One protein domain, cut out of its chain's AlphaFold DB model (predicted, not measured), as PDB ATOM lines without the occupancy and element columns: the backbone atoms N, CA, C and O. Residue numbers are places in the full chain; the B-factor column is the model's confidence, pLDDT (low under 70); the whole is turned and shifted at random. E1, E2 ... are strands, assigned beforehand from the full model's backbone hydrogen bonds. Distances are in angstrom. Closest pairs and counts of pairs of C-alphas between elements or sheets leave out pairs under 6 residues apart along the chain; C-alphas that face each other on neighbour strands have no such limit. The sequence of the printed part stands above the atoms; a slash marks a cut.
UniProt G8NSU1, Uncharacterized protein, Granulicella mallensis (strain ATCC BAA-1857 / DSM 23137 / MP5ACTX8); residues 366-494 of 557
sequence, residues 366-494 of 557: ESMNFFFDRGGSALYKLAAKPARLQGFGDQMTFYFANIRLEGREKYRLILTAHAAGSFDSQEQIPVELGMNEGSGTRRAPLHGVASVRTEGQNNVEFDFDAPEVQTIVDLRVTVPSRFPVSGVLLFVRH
ATOM      1  N   GLU A 366     -40.074  37.319   2.222       83.19
ATOM      2  CA  GLU A 366     -41.067  37.118   1.150       83.19
ATOM      3  C   GLU A 366     -41.418  38.398   0.379       83.19
ATOM      4  O   GLU A 366     -41.832  38.339  -0.786       83.19
ATOM      5  N   SER A 367     -41.257  39.554   1.022       81.00
ATOM      6  CA  SER A 367     -41.492  40.884   0.455       81.00
ATOM      7  C   SER A 367     -40.238  41.514  -0.158       81.00
ATOM      8  O   SER A 367     -40.331  42.594  -0.740       81.00
ATOM      9  N   MET A 368     -39.086  40.852  -0.039       83.06
ATOM     10  CA  MET A 368     -37.792  41.357  -0.481       83.06
ATOM     11  C   MET A 368     -37.367  40.721  -1.803       83.06
ATOM     12  O   MET A 368     -37.536  39.521  -2.027       83.06
ATOM     13  N   ASN A 369     -36.760  41.528  -2.671       84.06
ATOM     14  CA  ASN A 369     -36.210  41.054  -3.941       84.06
ATOM     15  C   ASN A 369     -34.740  40.642  -3.830       84.06
ATOM     16  O   ASN A 369     -34.210  40.005  -4.733       84.06
ATOM     17  N   PHE A 370     -34.068  40.960  -2.726       87.06
ATOM     18  CA  PHE A 370     -32.684  40.574  -2.505       87.06
ATOM     19  C   PHE A 370     -32.362  40.489  -1.014       87.06
ATOM     20  O   PHE A 370     -33.068  41.050  -0.179       87.06
ATOM     21  N   PHE A 371     -31.260  39.824  -0.690       86.88
ATOM     22  CA  PHE A 371     -30.640  39.886   0.631       86.88
ATOM     23  C   PHE A 371     -29.136  39.624   0.524       86.88
ATOM     24  O   PHE A 371     -28.642  39.052  -0.456       86.88
ATOM     25  N   PHE A 372     -28.404  40.029   1.553       82.56
ATOM     26  CA  PHE A 372     -26.995  39.718   1.716       82.56
ATOM     27  C   PHE A 372     -26.810  38.555   2.700       82.56
ATOM     28  O   PHE A 372     -27.430  38.501   3.756       82.56
ATOM     29  N   ASP A 373     -25.925  37.618   2.365       81.25
ATOM     30  CA  ASP A 373     -25.480  36.543   3.259       81.25
ATOM     31  C   ASP A 373     -23.968  36.634   3.488       81.25
ATOM     32  O   ASP A 373     -23.245  37.353   2.790       81.25
ATOM     33  N   ARG A 374     -23.478  35.865   4.469       71.75
ATOM     34  CA  ARG A 374     -22.055  35.761   4.821       71.75
ATOM     35  C   ARG A 374     -21.460  37.120   5.198       71.75
ATOM     36  O   ARG A 374     -20.386  37.484   4.717       71.75
ATOM     37  N   GLY A 375     -22.186  37.870   6.030       64.94
ATOM     38  CA  GLY A 375     -21.770  39.188   6.512       64.94
ATOM     39  C   GLY A 375     -21.565  40.202   5.386       64.94
ATOM     40  O   GLY A 375     -20.524  40.842   5.344       64.94
ATOM     41  N   GLY A 376     -22.500  40.283   4.433       67.25
ATOM     42  CA  GLY A 376     -22.451  41.284   3.358       67.25
ATOM     43  C   GLY A 376     -21.669  40.877   2.102       67.25
ATOM     44  O   GLY A 376     -21.681  41.609   1.117       67.25
ATOM     45  N   SER A 377     -21.006  39.715   2.086       71.44
ATOM     46  CA  SER A 377     -20.108  39.320   0.983       71.44
ATOM     47  C   SER A 377     -20.793  38.616  -0.195       71.44
ATOM     48  O   SER A 377     -20.215  38.506  -1.281       71.44
ATOM     49  N   ALA A 378     -22.016  38.111  -0.017       79.31
ATOM     50  CA  ALA A 378     -22.771  37.449  -1.076       79.31
ATOM     51  C   ALA A 378     -24.164  38.066  -1.219       79.31
ATOM     52  O   ALA A 378     -25.011  37.879  -0.351       79.31
ATOM     53  N   LEU A 379     -24.401  38.756  -2.338       83.56
ATOM     54  CA  LEU A 379     -25.729  39.229  -2.717       83.56
ATOM     55  C   LEU A 379     -26.505  38.109  -3.407       83.56
ATOM     56  O   LEU A 379     -26.033  37.526  -4.386       83.56
ATOM     57  N   TYR A 380     -27.715  37.865  -2.933       86.94
ATOM     58  CA  TYR A 380     -28.687  36.980  -3.553       86.94
ATOM     59  C   TYR A 380     -29.868  37.810  -4.049       86.94
ATOM     60  O   TYR A 380     -30.420  38.592  -3.283       86.94
ATOM     61  N   LYS A 381     -30.247  37.646  -5.319       88.44
ATOM     62  CA  LYS A 381     -31.415  38.292  -5.936       88.44
ATOM     63  C   LYS A 381     -32.505  37.278  -6.208       88.44
ATOM     64  O   LYS A 381     -32.212  36.131  -6.533       88.44
ATOM     65  N   LEU A 382     -33.751  37.686  -6.061       88.81
ATOM     66  CA  LEU A 382     -34.912  36.844  -6.261       88.81
ATOM     67  C   LEU A 382     -34.996  36.471  -7.742       88.81
ATOM     68  O   LEU A 382     -35.157  37.326  -8.607       88.81
ATOM     69  N   ALA A 383     -34.881  35.178  -8.026       87.44
ATOM     70  CA  ALA A 383     -35.002  34.639  -9.371       87.44
ATOM     71  C   ALA A 383     -36.456  34.264  -9.685       87.44
ATOM     72  O   ALA A 383     -36.931  34.514 -10.790       87.44
ATOM     73  N   ALA A 384     -37.173  33.668  -8.723       87.44
ATOM     74  CA  ALA A 384     -38.574  33.295  -8.905       87.44
ATOM     75  C   ALA A 384     -39.321  33.094  -7.575       87.44
ATOM     76  O   ALA A 384     -38.756  32.634  -6.581       87.44
ATOM     77  N   LYS A 385     -40.631  33.366  -7.606       89.44
ATOM     78  CA  LYS A 385     -41.610  32.924  -6.600       89.44
ATOM     79  C   LYS A 385     -42.373  31.699  -7.130       89.44
ATOM     80  O   LYS A 385     -42.492  31.547  -8.350       89.44
ATOM     81  N   PRO A 386     -42.883  30.818  -6.257       89.00
ATOM     82  CA  PRO A 386     -43.550  29.603  -6.686       89.00
ATOM     83  C   PRO A 386     -44.889  29.974  -7.327       89.00
ATOM     84  O   PRO A 386     -45.667  30.751  -6.780       89.00
ATOM     85  N   ALA A 387     -45.163  29.413  -8.500       83.38
ATOM     86  CA  ALA A 387     -46.394  29.650  -9.245       83.38
ATOM     87  C   ALA A 387     -47.588  28.904  -8.634       83.38
ATOM     88  O   ALA A 387     -48.732  29.337  -8.764       83.38
ATOM     89  N   ARG A 388     -47.337  27.751  -7.998       87.38
ATOM     90  CA  ARG A 388     -48.383  26.918  -7.400       87.38
ATOM     91  C   ARG A 388     -47.849  26.084  -6.240       87.38
ATOM     92  O   ARG A 388     -46.780  25.489  -6.348       87.38
ATOM     93  N   LEU A 389     -48.656  25.976  -5.187       87.50
ATOM     94  CA  LEU A 389     -48.495  25.027  -4.086       87.50
ATOM     95  C   LEU A 389     -49.488  23.867  -4.260       87.50
ATOM     96  O   LEU A 389     -50.657  24.086  -4.583       87.50
ATOM     97  N   GLN A 390     -49.027  22.631  -4.072       87.69
ATOM     98  CA  GLN A 390     -49.871  21.437  -4.017       87.69
ATOM     99  C   GLN A 390     -49.493  20.590  -2.800       87.69
ATOM    100  O   GLN A 390     -48.349  20.156  -2.683       87.69
ATOM    101  N   GLY A 391     -50.456  20.338  -1.915       84.38
ATOM    102  CA  GLY A 391     -50.324  19.337  -0.857       84.38
ATOM    103  C   GLY A 391     -50.830  17.983  -1.349       84.38
ATOM    104  O   GLY A 391     -51.940  17.902  -1.876       84.38
ATOM    105  N   PHE A 392     -50.029  16.931  -1.198       81.69
ATOM    106  CA  PHE A 392     -50.438  15.560  -1.492       81.69
ATOM    107  C   PHE A 392     -49.951  14.618  -0.388       81.69
ATOM    108  O   PHE A 392     -48.751  14.378  -0.251       81.69
ATOM    109  N   GLY A 393     -50.892  14.074   0.391       85.19
ATOM    110  CA  GLY A 393     -50.576  13.250   1.560       85.19
ATOM    111  C   GLY A 393     -49.657  13.993   2.530       85.19
ATOM    112  O   GLY A 393     -49.915  15.147   2.861       85.19
ATOM    113  N   ASP A 394     -48.551  13.351   2.906       88.38
ATOM    114  CA  ASP A 394     -47.568  13.901   3.844       88.38
ATOM    115  C   ASP A 394     -46.535  14.838   3.191       88.38
ATOM    116  O   ASP A 394     -45.563  15.225   3.843       88.38
ATOM    117  N   GLN A 395     -46.709  15.237   1.926       90.88
ATOM    118  CA  GLN A 395     -45.767  16.096   1.205       90.88
ATOM    119  C   GLN A 395     -46.418  17.374   0.672       90.88
ATOM    120  O   GLN A 395     -47.541  17.372   0.166       90.88
ATOM    121  N   MET A 396     -45.665  18.470   0.720       91.31
ATOM    122  CA  MET A 396     -45.972  19.728   0.051       91.31
ATOM    123  C   MET A 396     -45.010  19.937  -1.109       91.31
ATOM    124  O   MET A 396     -43.796  19.826  -0.960       91.31
ATOM    125  N   THR A 397     -45.558  20.215  -2.287       92.00
ATOM    126  CA  THR A 397     -44.796  20.478  -3.505       92.00
ATOM    127  C   THR A 397     -45.033  21.908  -3.987       92.00
ATOM    128  O   THR A 397     -46.168  22.303  -4.260       92.00
ATOM    129  N   PHE A 398     -43.946  22.648  -4.178       93.12
ATOM    130  CA  PHE A 398     -43.906  23.983  -4.761       93.12
ATOM    131  C   PHE A 398     -43.424  23.891  -6.209       93.12
ATOM    132  O   PHE A 398     -42.375  23.308  -6.496       93.12
ATOM    133  N   TYR A 399     -44.197  24.467  -7.124       91.25
ATOM    134  CA  TYR A 399     -43.885  24.491  -8.547       91.25
ATOM    135  C   TYR A 399     -43.448  25.881  -8.967       91.25
ATOM    136  O   TYR A 399     -44.173  26.855  -8.765       91.25
ATOM    137  N   PHE A 400     -42.308  25.952  -9.633       90.38
ATOM    138  CA  PHE A 400     -41.826  27.148 -10.290       90.38
ATOM    139  C   PHE A 400     -41.859  26.912 -11.799       90.38
ATOM    140  O   PHE A 400     -41.241  25.976 -12.305       90.38
ATOM    141  N   ALA A 401     -42.615  27.741 -12.513       83.62
ATOM    142  CA  ALA A 401     -42.808  27.621 -13.952       83.62
ATOM    143  C   ALA A 401     -42.095  28.758 -14.690       83.62
ATOM    144  O   ALA A 401     -42.009  29.869 -14.168       83.62
ATOM    145  N   ASN A 402     -41.652  28.491 -15.922       78.31
ATOM    146  CA  ASN A 402     -41.036  29.469 -16.825       78.31
ATOM    147  C   ASN A 402     -39.763  30.124 -16.270       78.31
ATOM    148  O   ASN A 402     -39.497  31.295 -16.552       78.31
ATOM    149  N   ILE A 403     -38.970  29.393 -15.486       80.31
ATOM    150  CA  ILE A 403     -37.683  29.919 -15.026       80.31
ATOM    151  C   ILE A 403     -36.658  29.788 -16.160       80.31
ATOM    152  O   ILE A 403     -36.809  28.972 -17.062       80.31
ATOM    153  N   ARG A 404     -35.613  30.616 -16.149       77.06
ATOM    154  CA  ARG A 404     -34.399  30.397 -16.938       77.06
ATOM    155  C   ARG A 404     -33.225  30.405 -15.976       77.06
ATOM    156  O   ARG A 404     -32.864  31.459 -15.471       77.06
ATOM    157  N   LEU A 405     -32.705  29.218 -15.685       77.69
ATOM    158  CA  LEU A 405     -31.527  29.042 -14.844       77.69
ATOM    159  C   LEU A 405     -30.300  28.844 -15.735       77.69
ATOM    160  O   LEU A 405     -30.349  28.062 -16.685       77.69
ATOM    161  N   GLU A 406     -29.216  29.538 -15.421       76.31
ATOM    162  CA  GLU A 406     -27.927  29.448 -16.093       76.31
ATOM    163  C   GLU A 406     -26.962  28.577 -15.275       76.31
ATOM    164  O   GLU A 406     -26.706  28.836 -14.100       76.31
ATOM    165  N   GLY A 407     -26.345  27.569 -15.899       69.62
ATOM    166  CA  GLY A 407     -25.466  26.613 -15.200       69.62
ATOM    167  C   GLY A 407     -24.194  27.199 -14.560       69.62
ATOM    168  O   GLY A 407     -23.493  26.503 -13.836       69.62
ATOM    169  N   ARG A 408     -23.859  28.474 -14.813       74.81
ATOM    170  CA  ARG A 408     -22.696  29.165 -14.208       74.81
ATOM    171  C   ARG A 408     -23.042  29.953 -12.945       74.81
ATOM    172  O   ARG A 408     -22.146  30.540 -12.317       74.81
ATOM    173  N   GLU A 409     -24.321  30.017 -12.611       81.69
ATOM    174  CA  GLU A 409     -24.834  30.739 -11.462       81.69
ATOM    175  C   GLU A 409     -25.071  29.792 -10.287       81.69
ATOM    176  O   GLU A 409     -25.289  28.592 -10.448       81.69
ATOM    177  N   LYS A 410     -24.998  30.348  -9.076       87.19
ATOM    178  CA  LYS A 410     -25.299  29.610  -7.848       87.19
ATOM    179  C   LYS A 410     -26.687  29.980  -7.388       87.19
ATOM    180  O   LYS A 410     -26.970  31.171  -7.251       87.19
ATOM    181  N   TYR A 411     -27.506  28.982  -7.102       90.56
ATOM    182  CA  TYR A 411     -28.878  29.190  -6.677       90.56
ATOM    183  C   TYR A 411     -29.062  28.788  -5.223       90.56
ATOM    184  O   TYR A 411     -28.373  27.919  -4.689       90.56
ATOM    185  N   ARG A 412     -30.011  29.454  -4.579       92.81
ATOM    186  CA  ARG A 412     -30.408  29.187  -3.208       92.81
ATOM    187  C   ARG A 412     -31.915  29.131  -3.127       92.81
ATOM    188  O   ARG A 412     -32.593  30.089  -3.489       92.81
ATOM    189  N   LEU A 413     -32.425  28.021  -2.619       93.00
ATOM    190  CA  LEU A 413     -33.800  27.925  -2.160       93.00
ATOM    191  C   LEU A 413     -33.863  28.380  -0.712       93.00
ATOM    192  O   LEU A 413     -32.988  28.045   0.085       93.00
ATOM    193  N   ILE A 414     -34.894  29.142  -0.381       93.44
ATOM    194  CA  ILE A 414     -35.182  29.523   0.992       93.44
ATOM    195  C   ILE A 414     -36.580  29.053   1.332       93.44
ATOM    196  O   ILE A 414     -37.538  29.437   0.663       93.44
ATOM    197  N   LEU A 415     -36.669  28.200   2.346       92.25
ATOM    198  CA  LEU A 415     -37.924  27.743   2.925       92.25
ATOM    199  C   LEU A 415     -38.341  28.752   3.993       92.25
ATOM    200  O   LEU A 415     -37.545  29.025   4.891       92.25
ATOM    201  N   THR A 416     -39.551  29.294   3.892       91.31
ATOM    202  CA  THR A 416     -40.107  30.248   4.861       91.31
ATOM    203  C   THR A 416     -41.085  29.533   5.789       91.31
ATOM    204  O   THR A 416     -41.853  28.670   5.352       91.31
ATOM    205  N   ALA A 417     -41.021  29.840   7.083       86.50
ATOM    206  CA  ALA A 417     -41.940  29.317   8.085       86.50
ATOM    207  C   ALA A 417     -43.276  30.076   8.072       86.50
ATOM    208  O   ALA A 417     -43.340  31.249   7.698       86.50
ATOM    209  N   HIS A 418     -44.350  29.426   8.531       80.94
ATOM    210  CA  HIS A 418     -45.637  30.091   8.752       80.94
ATOM    211  C   HIS A 418     -45.498  31.337   9.642       80.94
ATOM    212  O   HIS A 418     -44.763  31.322  10.617       80.94
ATOM    213  N   ALA A 419     -46.297  32.377   9.376       65.44
ATOM    214  CA  ALA A 419     -46.218  33.693  10.032       65.44
ATOM    215  C   ALA A 419     -46.290  33.709  11.580       65.44
ATOM    216  O   ALA A 419     -46.026  34.742  12.187       65.44
ATOM    217  N   ALA A 420     -46.662  32.594  12.221       60.12
ATOM    218  CA  ALA A 420     -46.712  32.436  13.677       60.12
ATOM    219  C   ALA A 420     -45.738  31.367  14.221       60.12
ATOM    220  O   ALA A 420     -45.782  31.069  15.412       60.12
ATOM    221  N   GLY A 421     -44.902  30.760  13.373       65.62
ATOM    222  CA  GLY A 421     -43.988  29.682  13.746       65.62
ATOM    223  C   GLY A 421     -42.550  29.969  13.327       65.62
ATOM    224  O   GLY A 421     -42.302  30.469  12.237       65.62
ATOM    225  N   SER A 422     -41.610  29.618  14.198       78.81
ATOM    226  CA  SER A 422     -40.192  29.455  13.876       78.81
ATOM    227  C   SER A 422     -39.882  27.968  13.715       78.81
ATOM    228  O   SER A 422     -40.602  27.127  14.255       78.81
ATOM    229  N   PHE A 423     -38.803  27.633  13.016       84.00
ATOM    230  CA  PHE A 423     -38.289  26.267  13.039       84.00
ATOM    231  C   PHE A 423     -37.606  25.961  14.376       84.00
ATOM    232  O   PHE A 423     -36.971  26.839  14.976       84.00
ATOM    233  N   ASP A 424     -37.719  24.713  14.829       82.38
ATOM    234  CA  ASP A 424     -37.074  24.279  16.064       82.38
ATOM    235  C   ASP A 424     -35.558  24.143  15.862       82.38
ATOM    236  O   ASP A 424     -35.052  23.804  14.784       82.38
ATOM    237  N   SER A 425     -34.794  24.423  16.921       76.75
ATOM    238  CA  SER A 425     -33.333  24.352  16.854       76.75
ATOM    239  C   SER A 425     -32.861  22.949  16.438       76.75
ATOM    240  O   SER A 425     -33.349  21.938  16.939       76.75
ATOM    241  N   GLN A 426     -31.890  22.894  15.520       80.50
ATOM    242  CA  GLN A 426     -31.336  21.660  14.942       80.50
ATOM    243  C   GLN A 426     -32.289  20.834  14.059       80.50
ATOM    244  O   GLN A 426     -31.926  19.721  13.666       80.50
ATOM    245  N   GLU A 427     -33.463  21.352  13.679       85.06
ATOM    246  CA  GLU A 427     -34.290  20.678  12.680       85.06
ATOM    247  C   GLU A 427     -33.557  20.522  11.341       85.06
ATOM    248  O   GLU A 427     -32.840  21.402  10.852       85.06
ATOM    249  N   GLN A 428     -33.759  19.351  10.738       90.00
ATOM    250  CA  GLN A 428     -33.250  18.995   9.425       90.00
ATOM    251  C   GLN A 428     -34.431  18.731   8.504       90.00
ATOM    252  O   GLN A 428     -35.101  17.700   8.600       90.00
ATOM    253  N   ILE A 429     -34.681  19.680   7.610       90.75
ATOM    254  CA  ILE A 429     -35.802  19.644   6.683       90.75
ATOM    255  C   ILE A 429     -35.305  18.990   5.390       90.75
ATOM    256  O   ILE A 429     -34.480  19.579   4.687       90.75
ATOM    257  N   PRO A 430     -35.750  17.768   5.049       92.19
ATOM    258  CA  PRO A 430     -35.358  17.142   3.801       92.19
ATOM    259  C   PRO A 430     -36.047  17.862   2.638       92.19
ATOM    260  O   PRO A 430     -37.257  18.098   2.660       92.19
ATOM    261  N   VAL A 431     -35.260  18.196   1.622       92.69
ATOM    262  CA  VAL A 431     -35.699  18.890   0.413       92.69
ATOM    263  C   VAL A 431     -35.414  17.995  -0.781       92.69
ATOM    264  O   VAL A 431     -34.287  17.539  -0.981       92.69
ATOM    265  N   GLU A 432     -36.440  17.744  -1.583       93.19
ATOM    266  CA  GLU A 432     -36.313  17.063  -2.867       93.19
ATOM    267  C   GLU A 432     -36.539  18.066  -3.998       93.19
ATOM    268  O   GLU A 432     -37.591  18.697  -4.093       93.19
ATOM    269  N   LEU A 433     -35.542  18.202  -4.866       90.81
ATOM    270  CA  LEU A 433     -35.519  19.158  -5.958       90.81
ATOM    271  C   LEU A 433     -35.529  18.428  -7.304       90.81
ATOM    272  O   LEU A 433     -34.528  17.855  -7.731       90.81
ATOM    273  N   GLY A 434     -36.665  18.466  -7.992       87.44
ATOM    274  CA  GLY A 434     -36.803  18.002  -9.369       87.44
ATOM    275  C   GLY A 434     -36.625  19.156 -10.352       87.44
ATOM    276  O   GLY A 434     -37.266  20.193 -10.205       87.44
ATOM    277  N   MET A 435     -35.786  18.980 -11.370       86.50
ATOM    278  CA  MET A 435     -35.600  19.959 -12.447       86.50
ATOM    279  C   MET A 435     -36.024  19.352 -13.779       86.50
ATOM    280  O   MET A 435     -35.655  18.215 -14.083       86.50
ATOM    281  N   ASN A 436     -36.765  20.112 -14.581       82.19
ATOM    282  CA  ASN A 436     -37.130  19.710 -15.932       82.19
ATOM    283  C   ASN A 436     -36.418  20.581 -16.964       82.19
ATOM    284  O   ASN A 436     -36.633  21.788 -17.066       82.19
ATOM    285  N   GLU A 437     -35.590  19.937 -17.773       75.12
ATOM    286  CA  GLU A 437     -34.761  20.579 -18.795       75.12
ATOM    287  C   GLU A 437     -35.500  20.740 -20.137       75.12
ATOM    288  O   GLU A 437     -34.922  21.202 -21.115       75.12
ATOM    289  N   GLY A 438     -36.766  20.308 -20.240       68.38
ATOM    290  CA  GLY A 438     -37.544  20.381 -21.485       68.38
ATOM    291  C   GLY A 438     -37.083  19.421 -22.594       68.38
ATOM    292  O   GLY A 438     -37.730  19.336 -23.633       68.38
ATOM    293  N   SER A 439     -36.014  18.648 -22.366       64.31
ATOM    294  CA  SER A 439     -35.426  17.685 -23.311       64.31
ATOM    295  C   SER A 439     -36.163  16.336 -23.385       64.31
ATOM    296  O   SER A 439     -35.771  15.457 -24.147       64.31
ATOM    297  N   GLY A 440     -37.218  16.141 -22.583       60.81
ATOM    298  CA  GLY A 440     -37.944  14.866 -22.455       60.81
ATOM    299  C   GLY A 440     -37.263  13.839 -21.538       60.81
ATOM    300  O   GLY A 440     -37.902  12.882 -21.103       60.81
ATOM    301  N   THR A 441     -36.001  14.063 -21.174       61.41
ATOM    302  CA  THR A 441     -35.244  13.245 -20.218       61.41
ATOM    303  C   THR A 441     -35.462  13.759 -18.796       61.41
ATOM    304  O   THR A 441     -35.078  14.879 -18.470       61.41
ATOM    305  N   ARG A 442     -36.078  12.948 -17.925       64.75
ATOM    306  CA  ARG A 442     -36.213  13.278 -16.498       64.75
ATOM    307  C   ARG A 442     -34.925  12.921 -15.768       64.75
ATOM    308  O   ARG A 442     -34.554  11.749 -15.718       64.75
ATOM    309  N   ARG A 443     -34.260  13.921 -15.194       73.31
ATOM    310  CA  ARG A 443     -33.114  13.697 -14.311       73.31
ATOM    311  C   ARG A 443     -33.581  13.168 -12.957       73.31
ATOM    312  O   ARG A 443     -34.710  13.428 -12.540       73.31
ATOM    313  N   ALA A 444     -32.708  12.425 -12.281       79.88
ATOM    314  CA  ALA A 444     -32.956  12.049 -10.896       79.88
ATOM    315  C   ALA A 444     -33.060  13.326 -10.038       79.88
ATOM    316  O   ALA A 444     -32.266  14.249 -10.251       79.88
ATOM    317  N   PRO A 445     -34.030  13.405  -9.113       84.81
ATOM    318  CA  PRO A 445     -34.165  14.556  -8.236       84.81
ATOM    319  C   PRO A 445     -32.927  14.706  -7.346       84.81
ATOM    320  O   PRO A 445     -32.321  13.727  -6.907       84.81
ATOM    321  N   LEU A 446     -32.545  15.954  -7.089       86.94
ATOM    322  CA  LEU A 446     -31.514  16.284  -6.117       86.94
ATOM    323  C   LEU A 446     -32.135  16.199  -4.726       86.94
ATOM    324  O   LEU A 446     -33.094  16.904  -4.421       86.94
ATOM    325  N   HIS A 447     -31.580  15.338  -3.886       89.19
ATOM    326  CA  HIS A 447     -31.972  15.243  -2.489       89.19
ATOM    327  C   HIS A 447     -30.980  16.010  -1.632       89.19
ATOM    328  O   HIS A 447     -29.765  15.880  -1.793       89.19
ATOM    329  N   GLY A 448     -31.505  16.790  -0.702       88.25
ATOM    330  CA  GLY A 448     -30.708  17.559   0.229       88.25
ATOM    331  C   GLY A 448     -31.425  17.788   1.544       88.25
ATOM    332  O   GLY A 448     -32.551  17.338   1.752       88.25
ATOM    333  N   VAL A 449     -30.739  18.472   2.450       90.19
ATOM    334  CA  VAL A 449     -31.252  18.788   3.779       90.19
ATOM    335  C   VAL A 449     -30.989  20.262   4.045       90.19
ATOM    336  O   VAL A 449     -29.845  20.711   3.969       90.19
ATOM    337  N   ALA A 450     -32.050  21.002   4.343       89.50
ATOM    338  CA  ALA A 450     -31.984  22.367   4.833       89.50
ATOM    339  C   ALA A 450     -31.899  22.309   6.367       89.50
ATOM    340  O   ALA A 450     -32.748  21.701   7.019       89.50
ATOM    341  N   SER A 451     -30.831  22.863   6.942       88.44
ATOM    342  CA  SER A 451     -30.520  22.731   8.371       88.44
ATOM    343  C   SER A 451     -30.772  24.033   9.123       88.44
ATOM    344  O   SER A 451     -30.191  25.059   8.758       88.44
ATOM    345  N   VAL A 452     -31.525  23.963  10.217       87.75
ATOM    346  CA  VAL A 452     -31.723  25.088  11.138       87.75
ATOM    347  C   VAL A 452     -30.472  25.272  11.994       87.75
ATOM    348  O   VAL A 452     -30.029  24.346  12.675       87.75
ATOM    349  N   ARG A 453     -29.867  26.463  11.939       83.19
ATOM    350  CA  ARG A 453     -28.577  26.758  12.603       83.19
ATOM    351  C   ARG A 453     -28.713  27.531  13.907       83.19
ATOM    352  O   ARG A 453     -27.831  27.439  14.754       83.19
ATOM    353  N   THR A 454     -29.792  28.285  14.048       80.38
ATOM    354  CA  THR A 454     -30.022  29.197  15.168       80.38
ATOM    355  C   THR A 454     -31.441  28.992  15.679       80.38
ATOM    356  O   THR A 454     -32.338  28.657  14.910       80.38
ATOM    357  N   GLU A 455     -31.643  29.180  16.975       77.75
ATOM    358  CA  GLU A 455     -32.977  29.209  17.567       77.75
ATOM    359  C   GLU A 455     -33.760  30.429  17.050       77.75
ATOM    360  O   GLU A 455     -33.182  31.500  16.854       77.75
ATOM    361  N   GLY A 456     -35.057  30.261  16.777       78.06
ATOM    362  CA  GLY A 456     -35.907  31.335  16.247       78.06
ATOM    363  C   GLY A 456     -35.716  31.640  14.755       78.06
ATOM    364  O   GLY A 456     -36.108  32.713  14.302       78.06
ATOM    365  N   GLN A 457     -35.110  30.733  13.977       87.12
ATOM    366  CA  GLN A 457     -35.031  30.899  12.523       87.12
ATOM    367  C   GLN A 457     -36.411  30.768  11.879       87.12
ATOM    368  O   GLN A 457     -37.112  29.774  12.065       87.12
ATOM    369  N   ASN A 458     -36.753  31.761  11.065       87.56
ATOM    370  CA  ASN A 458     -37.968  31.788  10.256       87.56
ATOM    371  C   ASN A 458     -37.699  31.299   8.832       87.56
ATOM    372  O   ASN A 458     -38.618  30.860   8.148       87.56
ATOM    373  N   ASN A 459     -36.444  31.373   8.381       90.44
ATOM    374  CA  ASN A 459     -36.060  31.039   7.020       90.44
ATOM    375  C   ASN A 459     -34.848  30.103   7.011       90.44
ATOM    376  O   ASN A 459     -33.866  30.353   7.712       90.44
ATOM    377  N   VAL A 460     -34.895  29.054   6.185       91.31
ATOM    378  CA  VAL A 460     -33.827  28.042   6.088       91.31
ATOM    379  C   VAL A 460     -33.337  27.932   4.653       91.31
ATOM    380  O   VAL A 460     -34.131  27.770   3.725       91.31
ATOM    381  N   GLU A 461     -32.021  28.010   4.460       92.62
ATOM    382  CA  GLU A 461     -31.412  27.914   3.139       92.62
ATOM    383  C   GLU A 461     -31.124  26.480   2.671       92.62
ATOM    384  O   GLU A 461     -30.726  25.600   3.437       92.62
ATOM    385  N   PHE A 462     -31.226  26.287   1.358       92.62
ATOM    386  CA  PHE A 462     -30.727  25.131   0.629       92.62
ATOM    387  C   PHE A 462     -30.010  25.601  -0.648       92.62
ATOM    388  O   PHE A 462     -30.637  26.077  -1.596       92.62
ATOM    389  N   ASP A 463     -28.679  25.508  -0.652       90.88
ATOM    390  CA  ASP A 463     -27.829  25.890  -1.785       90.88
ATOM    391  C   ASP A 463     -27.728  24.750  -2.809       90.88
ATOM    392  O   ASP A 463     -27.511  23.596  -2.439       90.88
ATOM    393  N   PHE A 464     -27.819  25.079  -4.099       89.19
ATOM    394  CA  PHE A 464     -27.586  24.129  -5.185       89.19
ATOM    395  C   PHE A 464     -26.966  24.812  -6.412       89.19
ATOM    396  O   PHE A 464     -27.189  25.994  -6.683       89.19
ATOM    397  N   ASP A 465     -26.186  24.050  -7.175       84.88
ATOM    398  CA  ASP A 465     -25.647  24.500  -8.457       84.88
ATOM    399  C   ASP A 465     -26.600  24.057  -9.578       84.88
ATOM    400  O   ASP A 465     -27.053  22.905  -9.605       84.88
ATOM    401  N   ALA A 466     -26.940  24.970 -10.494       76.94
ATOM    402  CA  ALA A 466     -27.737  24.588 -11.653       76.94
ATOM    403  C   ALA A 466     -26.896  23.726 -12.604       76.94
ATOM    404  O   ALA A 466     -25.702  23.971 -12.783       76.94
ATOM    405  N   PRO A 467     -27.497  22.715 -13.240       72.38
ATOM    406  CA  PRO A 467     -26.790  21.900 -14.211       72.38
ATOM    407  C   PRO A 467     -26.381  22.691 -15.463       72.38
ATOM    408  O   PRO A 467     -27.034  23.663 -15.837       72.38
ATOM    409  N   GLU A 468     -25.303  22.254 -16.126       69.25
ATOM    410  CA  GLU A 468     -24.759  22.857 -17.356       69.25
ATOM    411  C   GLU A 468     -25.656  22.598 -18.585       69.25
ATOM    412  O   GLU A 468     -25.271  21.933 -19.544       69.25
ATOM    413  N   VAL A 469     -26.886  23.104 -18.554       67.38
ATOM    414  CA  VAL A 469     -27.894  22.946 -19.612       67.38
ATOM    415  C   VAL A 469     -28.363  24.326 -20.057       67.38
ATOM    416  O   VAL A 469     -28.357  25.269 -19.270       67.38
ATOM    417  N   GLN A 470     -28.750  24.474 -21.329       60.09
ATOM    418  CA  GLN A 470     -29.060  25.793 -21.895       60.09
ATOM    419  C   GLN A 470     -30.290  26.463 -21.267       60.09
ATOM    420  O   GLN A 470     -30.309  27.683 -21.169       60.09
ATOM    421  N   THR A 471     -31.319  25.705 -20.869       65.81
ATOM    422  CA  THR A 471     -32.506  26.240 -20.177       65.81
ATOM    423  C   THR A 471     -33.200  25.149 -19.354       65.81
ATOM    424  O   THR A 471     -33.427  24.047 -19.841       65.81
ATOM    425  N   ILE A 472     -33.560  25.465 -18.108       71.06
ATOM    426  CA  ILE A 472     -34.426  24.644 -17.243       71.06
ATOM    427  C   ILE A 472     -35.806  25.282 -17.262       71.06
ATOM    428  O   ILE A 472     -35.917  26.442 -16.895       71.06
ATOM    429  N   VAL A 473     -36.835  24.556 -17.702       74.50
ATOM    430  CA  VAL A 473     -38.176  25.106 -17.971       74.50
ATOM    431  C   VAL A 473     -39.027  25.177 -16.703       74.50
ATOM    432  O   VAL A 473     -39.777  26.137 -16.503       74.50
ATOM    433  N   ASP A 474     -38.910  24.164 -15.846       81.94
ATOM    434  CA  ASP A 474     -39.625  24.098 -14.577       81.94
ATOM    435  C   ASP A 474     -38.752  23.508 -13.460       81.94
ATOM    436  O   ASP A 474     -37.781  22.778 -13.694       81.94
ATOM    437  N   LEU A 475     -39.090  23.891 -12.230       88.31
ATOM    438  CA  LEU A 475     -38.434  23.439 -11.013       88.31
ATOM    439  C   LEU A 475     -39.503  23.065  -9.985       88.31
ATOM    440  O   LEU A 475     -40.446  23.815  -9.728       88.31
ATOM    441  N   ARG A 476     -39.357  21.876  -9.408       91.06
ATOM    442  CA  ARG A 476     -40.260  21.294  -8.419       91.06
ATOM    443  C   ARG A 476     -39.504  21.112  -7.113       91.06
ATOM    444  O   ARG A 476     -38.528  20.371  -7.078       91.06
ATOM    445  N   VAL A 477     -39.991  21.728  -6.042       92.44
ATOM    446  CA  VAL A 477     -39.444  21.563  -4.689       92.44
ATOM    447  C   VAL A 477     -40.460  20.812  -3.848       92.44
ATOM    448  O   VAL A 477     -41.585  21.280  -3.699       92.44
ATOM    449  N   THR A 478     -40.084  19.664  -3.300       92.62
ATOM    450  CA  THR A 478     -40.943  18.857  -2.433       92.62
ATOM    451  C   THR A 478     -40.358  18.813  -1.024       92.62
ATOM    452  O   THR A 478     -39.171  18.535  -0.848       92.62
ATOM    453  N   VAL A 479     -41.197  19.089  -0.026       93.44
ATOM    454  CA  VAL A 479     -40.848  19.125   1.401       93.44
ATOM    455  C   VAL A 479     -41.921  18.370   2.199       93.44
ATOM    456  O   VAL A 479     -43.095  18.426   1.824       93.44
ATOM    457  N   PRO A 480     -41.594  17.645   3.284       91.88
ATOM    458  CA  PRO A 480     -42.613  16.999   4.106       91.88
ATOM    459  C   PRO A 480     -43.533  18.016   4.793       91.88
ATOM    460  O   PRO A 480     -43.069  18.971   5.408       91.88
ATOM    461  N   SER A 481     -44.837  17.756   4.750       88.75
ATOM    462  CA  SER A 481     -45.896  18.610   5.314       88.75
ATOM    463  C   SER A 481     -45.880  18.727   6.841       88.75
ATOM    464  O   SER A 481     -46.488  19.641   7.386       88.75
ATOM    465  N   ARG A 482     -45.175  17.825   7.538       88.56
ATOM    466  CA  ARG A 482     -45.006  17.878   9.000       88.56
ATOM    467  C   ARG A 482     -44.177  19.075   9.475       88.56
ATOM    468  O   ARG A 482     -44.233  19.395  10.655       88.56
ATOM    469  N   PHE A 483     -43.388  19.683   8.588       88.44
ATOM    470  CA  PHE A 483     -42.612  20.883   8.896       88.44
ATOM    471  C   PHE A 483     -43.449  22.137   8.606       88.44
ATOM    472  O   PHE A 483     -44.193  22.142   7.621       88.44
ATOM    473  N   PRO A 484     -43.309  23.217   9.398       87.31
ATOM    474  CA  PRO A 484     -44.151  24.412   9.305       87.31
ATOM    475  C   PRO A 484     -43.774  25.340   8.131       87.31
ATOM    476  O   PRO A 484     -43.728  26.557   8.292       87.31
ATOM    477  N   VAL A 485     -43.502  24.787   6.946       88.94
ATOM    478  CA  VAL A 485     -43.089  25.539   5.750       88.94
ATOM    479  C   VAL A 485     -44.308  26.152   5.058       88.94
ATOM    480  O   VAL A 485     -45.139  25.425   4.518       88.94
ATOM    481  N   SER A 486     -44.399  27.480   5.010       88.75
ATOM    482  CA  SER A 486     -45.467  28.199   4.301       88.75
ATOM    483  C   SER A 486     -45.112  28.552   2.860       88.75
ATOM    484  O   SER A 486     -46.001  28.627   2.009       88.75
ATOM    485  N   GLY A 487     -43.828  28.765   2.572       89.38
ATOM    486  CA  GLY A 487     -43.367  29.264   1.282       89.38
ATOM    487  C   GLY A 487     -41.972  28.771   0.910       89.38
ATOM    488  O   GLY A 487     -41.207  28.282   1.738       89.38
ATOM    489  N   VAL A 488     -41.650  28.886  -0.381       91.88
ATOM    490  CA  VAL A 488     -40.313  28.605  -0.917       91.88
ATOM    491  C   VAL A 488     -39.950  29.684  -1.917       91.88
ATOM    492  O   VAL A 488     -40.705  29.920  -2.853       91.88
ATOM    493  N   LEU A 489     -38.793  30.312  -1.759       93.12
ATOM    494  CA  LEU A 489     -38.293  31.357  -2.649       93.12
ATOM    495  C   LEU A 489     -37.011  30.887  -3.331       93.12
ATOM    496  O   LEU A 489     -36.166  30.263  -2.690       93.12
ATOM    497  N   LEU A 490     -36.851  31.197  -4.617       92.44
ATOM    498  CA  LEU A 490     -35.639  30.880  -5.366       92.44
ATOM    499  C   LEU A 490     -34.827  32.150  -5.595       92.44
ATOM    500  O   LEU A 490     -35.299  33.082  -6.243       92.44
ATOM    501  N   PHE A 491     -33.588  32.148  -5.119       91.75
ATOM    502  CA  PHE A 491     -32.634  33.231  -5.289       91.75
ATOM    503  C   PHE A 491     -31.425  32.795  -6.114       91.75
ATOM    504  O   PHE A 491     -31.007  31.639  -6.081       91.75
ATOM    505  N   VAL A 492     -30.830  33.750  -6.818       90.25
ATOM    506  CA  VAL A 492     -29.590  33.610  -7.573       90.25
ATOM    507  C   VAL A 492     -28.501  34.476  -6.960       90.25
ATOM    508  O   VAL A 492     -28.723  35.635  -6.607       90.25
ATOM    509  N   ARG A 493     -27.297  33.926  -6.824       88.06
ATOM    510  CA  ARG A 493     -26.144  34.674  -6.335       88.06
ATOM    511  C   ARG A 493     -25.669  35.645  -7.407       88.06
ATOM    512  O   ARG A 493     -25.092  35.242  -8.416       88.06
ATOM    513  N   HIS A 494     -25.819  36.931  -7.135       82.69
ATOM    514  CA  HIS A 494     -25.317  37.975  -8.006       82.69
ATOM    515  C   HIS A 494     -23.814  38.179  -7.792       82.69
ATOM    516  O   HIS A 494     -23.330  38.295  -6.664       82.69
TER     517      HIS A 494
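Overview. This is residues 366 to 494 of the 557 residues of an uncharacterized protein of Granulicella mallensis (strain ATCC BAA-1857 / DSM 23137 / MP5ACTX8) (UniProt G8NSU1). What shape do these atoms make? Two strongly twisted sheets of five strands lie face to face as a sandwich, their strands crossed at 53 degrees; the edges E7 and E8 come together on one side, and the other edges, E1 and E3, are far apart. The sheet E1 E2 E10 E5 E8 is curled like part of a barrel, and E5 and E10 lie nearest the middle. What is it made of? The printed part has 129 residues, with ten named strands, E1 to E10 along the chain, and no named helix: the class is all strand, and both sheets, E1 E2 E10 E5 E8 and E3 E4 E9 E6 E7, are all antiparallel. It is compact, with a radius of gyration of the C-alphas of 14.3 A and spans of 42 by 40 by 23 A.

Arrangement. How is the curled sheet joined? E1, residues 370 to 373, and E2, residues 378 to 384, form a hairpin, with N 371 and O 380 3.0 A apart. E10, residues 485 to 494, is the antiparallel neighbour of E2, N 381 to O 492 2.8 A, and of E5, residues 410 to 417, N 412 to O 491 2.8 A. E5 also pairs with edge strand E8, residues 459 to 465, N 413 to O 462 2.8 A. How is the other sheet joined? E3, residues 388 to 392, and E4, residues 395 to 401, form a hairpin, N 390 to O 397 2.9 A, and E4 pairs with E9, residues 474 to 480, N 398 to O 477 2.8 A. E9 pairs with E6, residues 428 to 436, N 434 to O 476 2.8 A, and E6 forms a hairpin with E7, residues 446 to 451, N 431 to O 448 2.8 A. How do the sheets meet? The parts that face each other are 9.3 A centre to centre. E7 and E8 have 7 pairs of C-alphas within 8 A, the closest those of Ala 450 and Phe 462, 5.2 A; E1 and E3 are apart.

Along the chain. Where do the strands begin and end? E1 begins at C-alpha 370 (-32.684, 40.574, -2.505), and E10 ends at C-alpha 494 (-25.317, 37.975, -8.006). Which strands are longer? E6 and E10 each measure 25.7 A from first to last C-alpha, E5 23.0 A and E9 20.2 A.

Size, cuts and confidence. How large is it? The C-alphas farthest apart, those of Gly 440 and Glu 455, are 42.8 A apart. Is it continuous? The printed part has no cut, and no link is long. Where is confidence low? The pLDDT is under 70 at residues 375 to 376, 407, 419 to 421, 438 to 442 and 468 to 471; the mean of the printed part is 83.5.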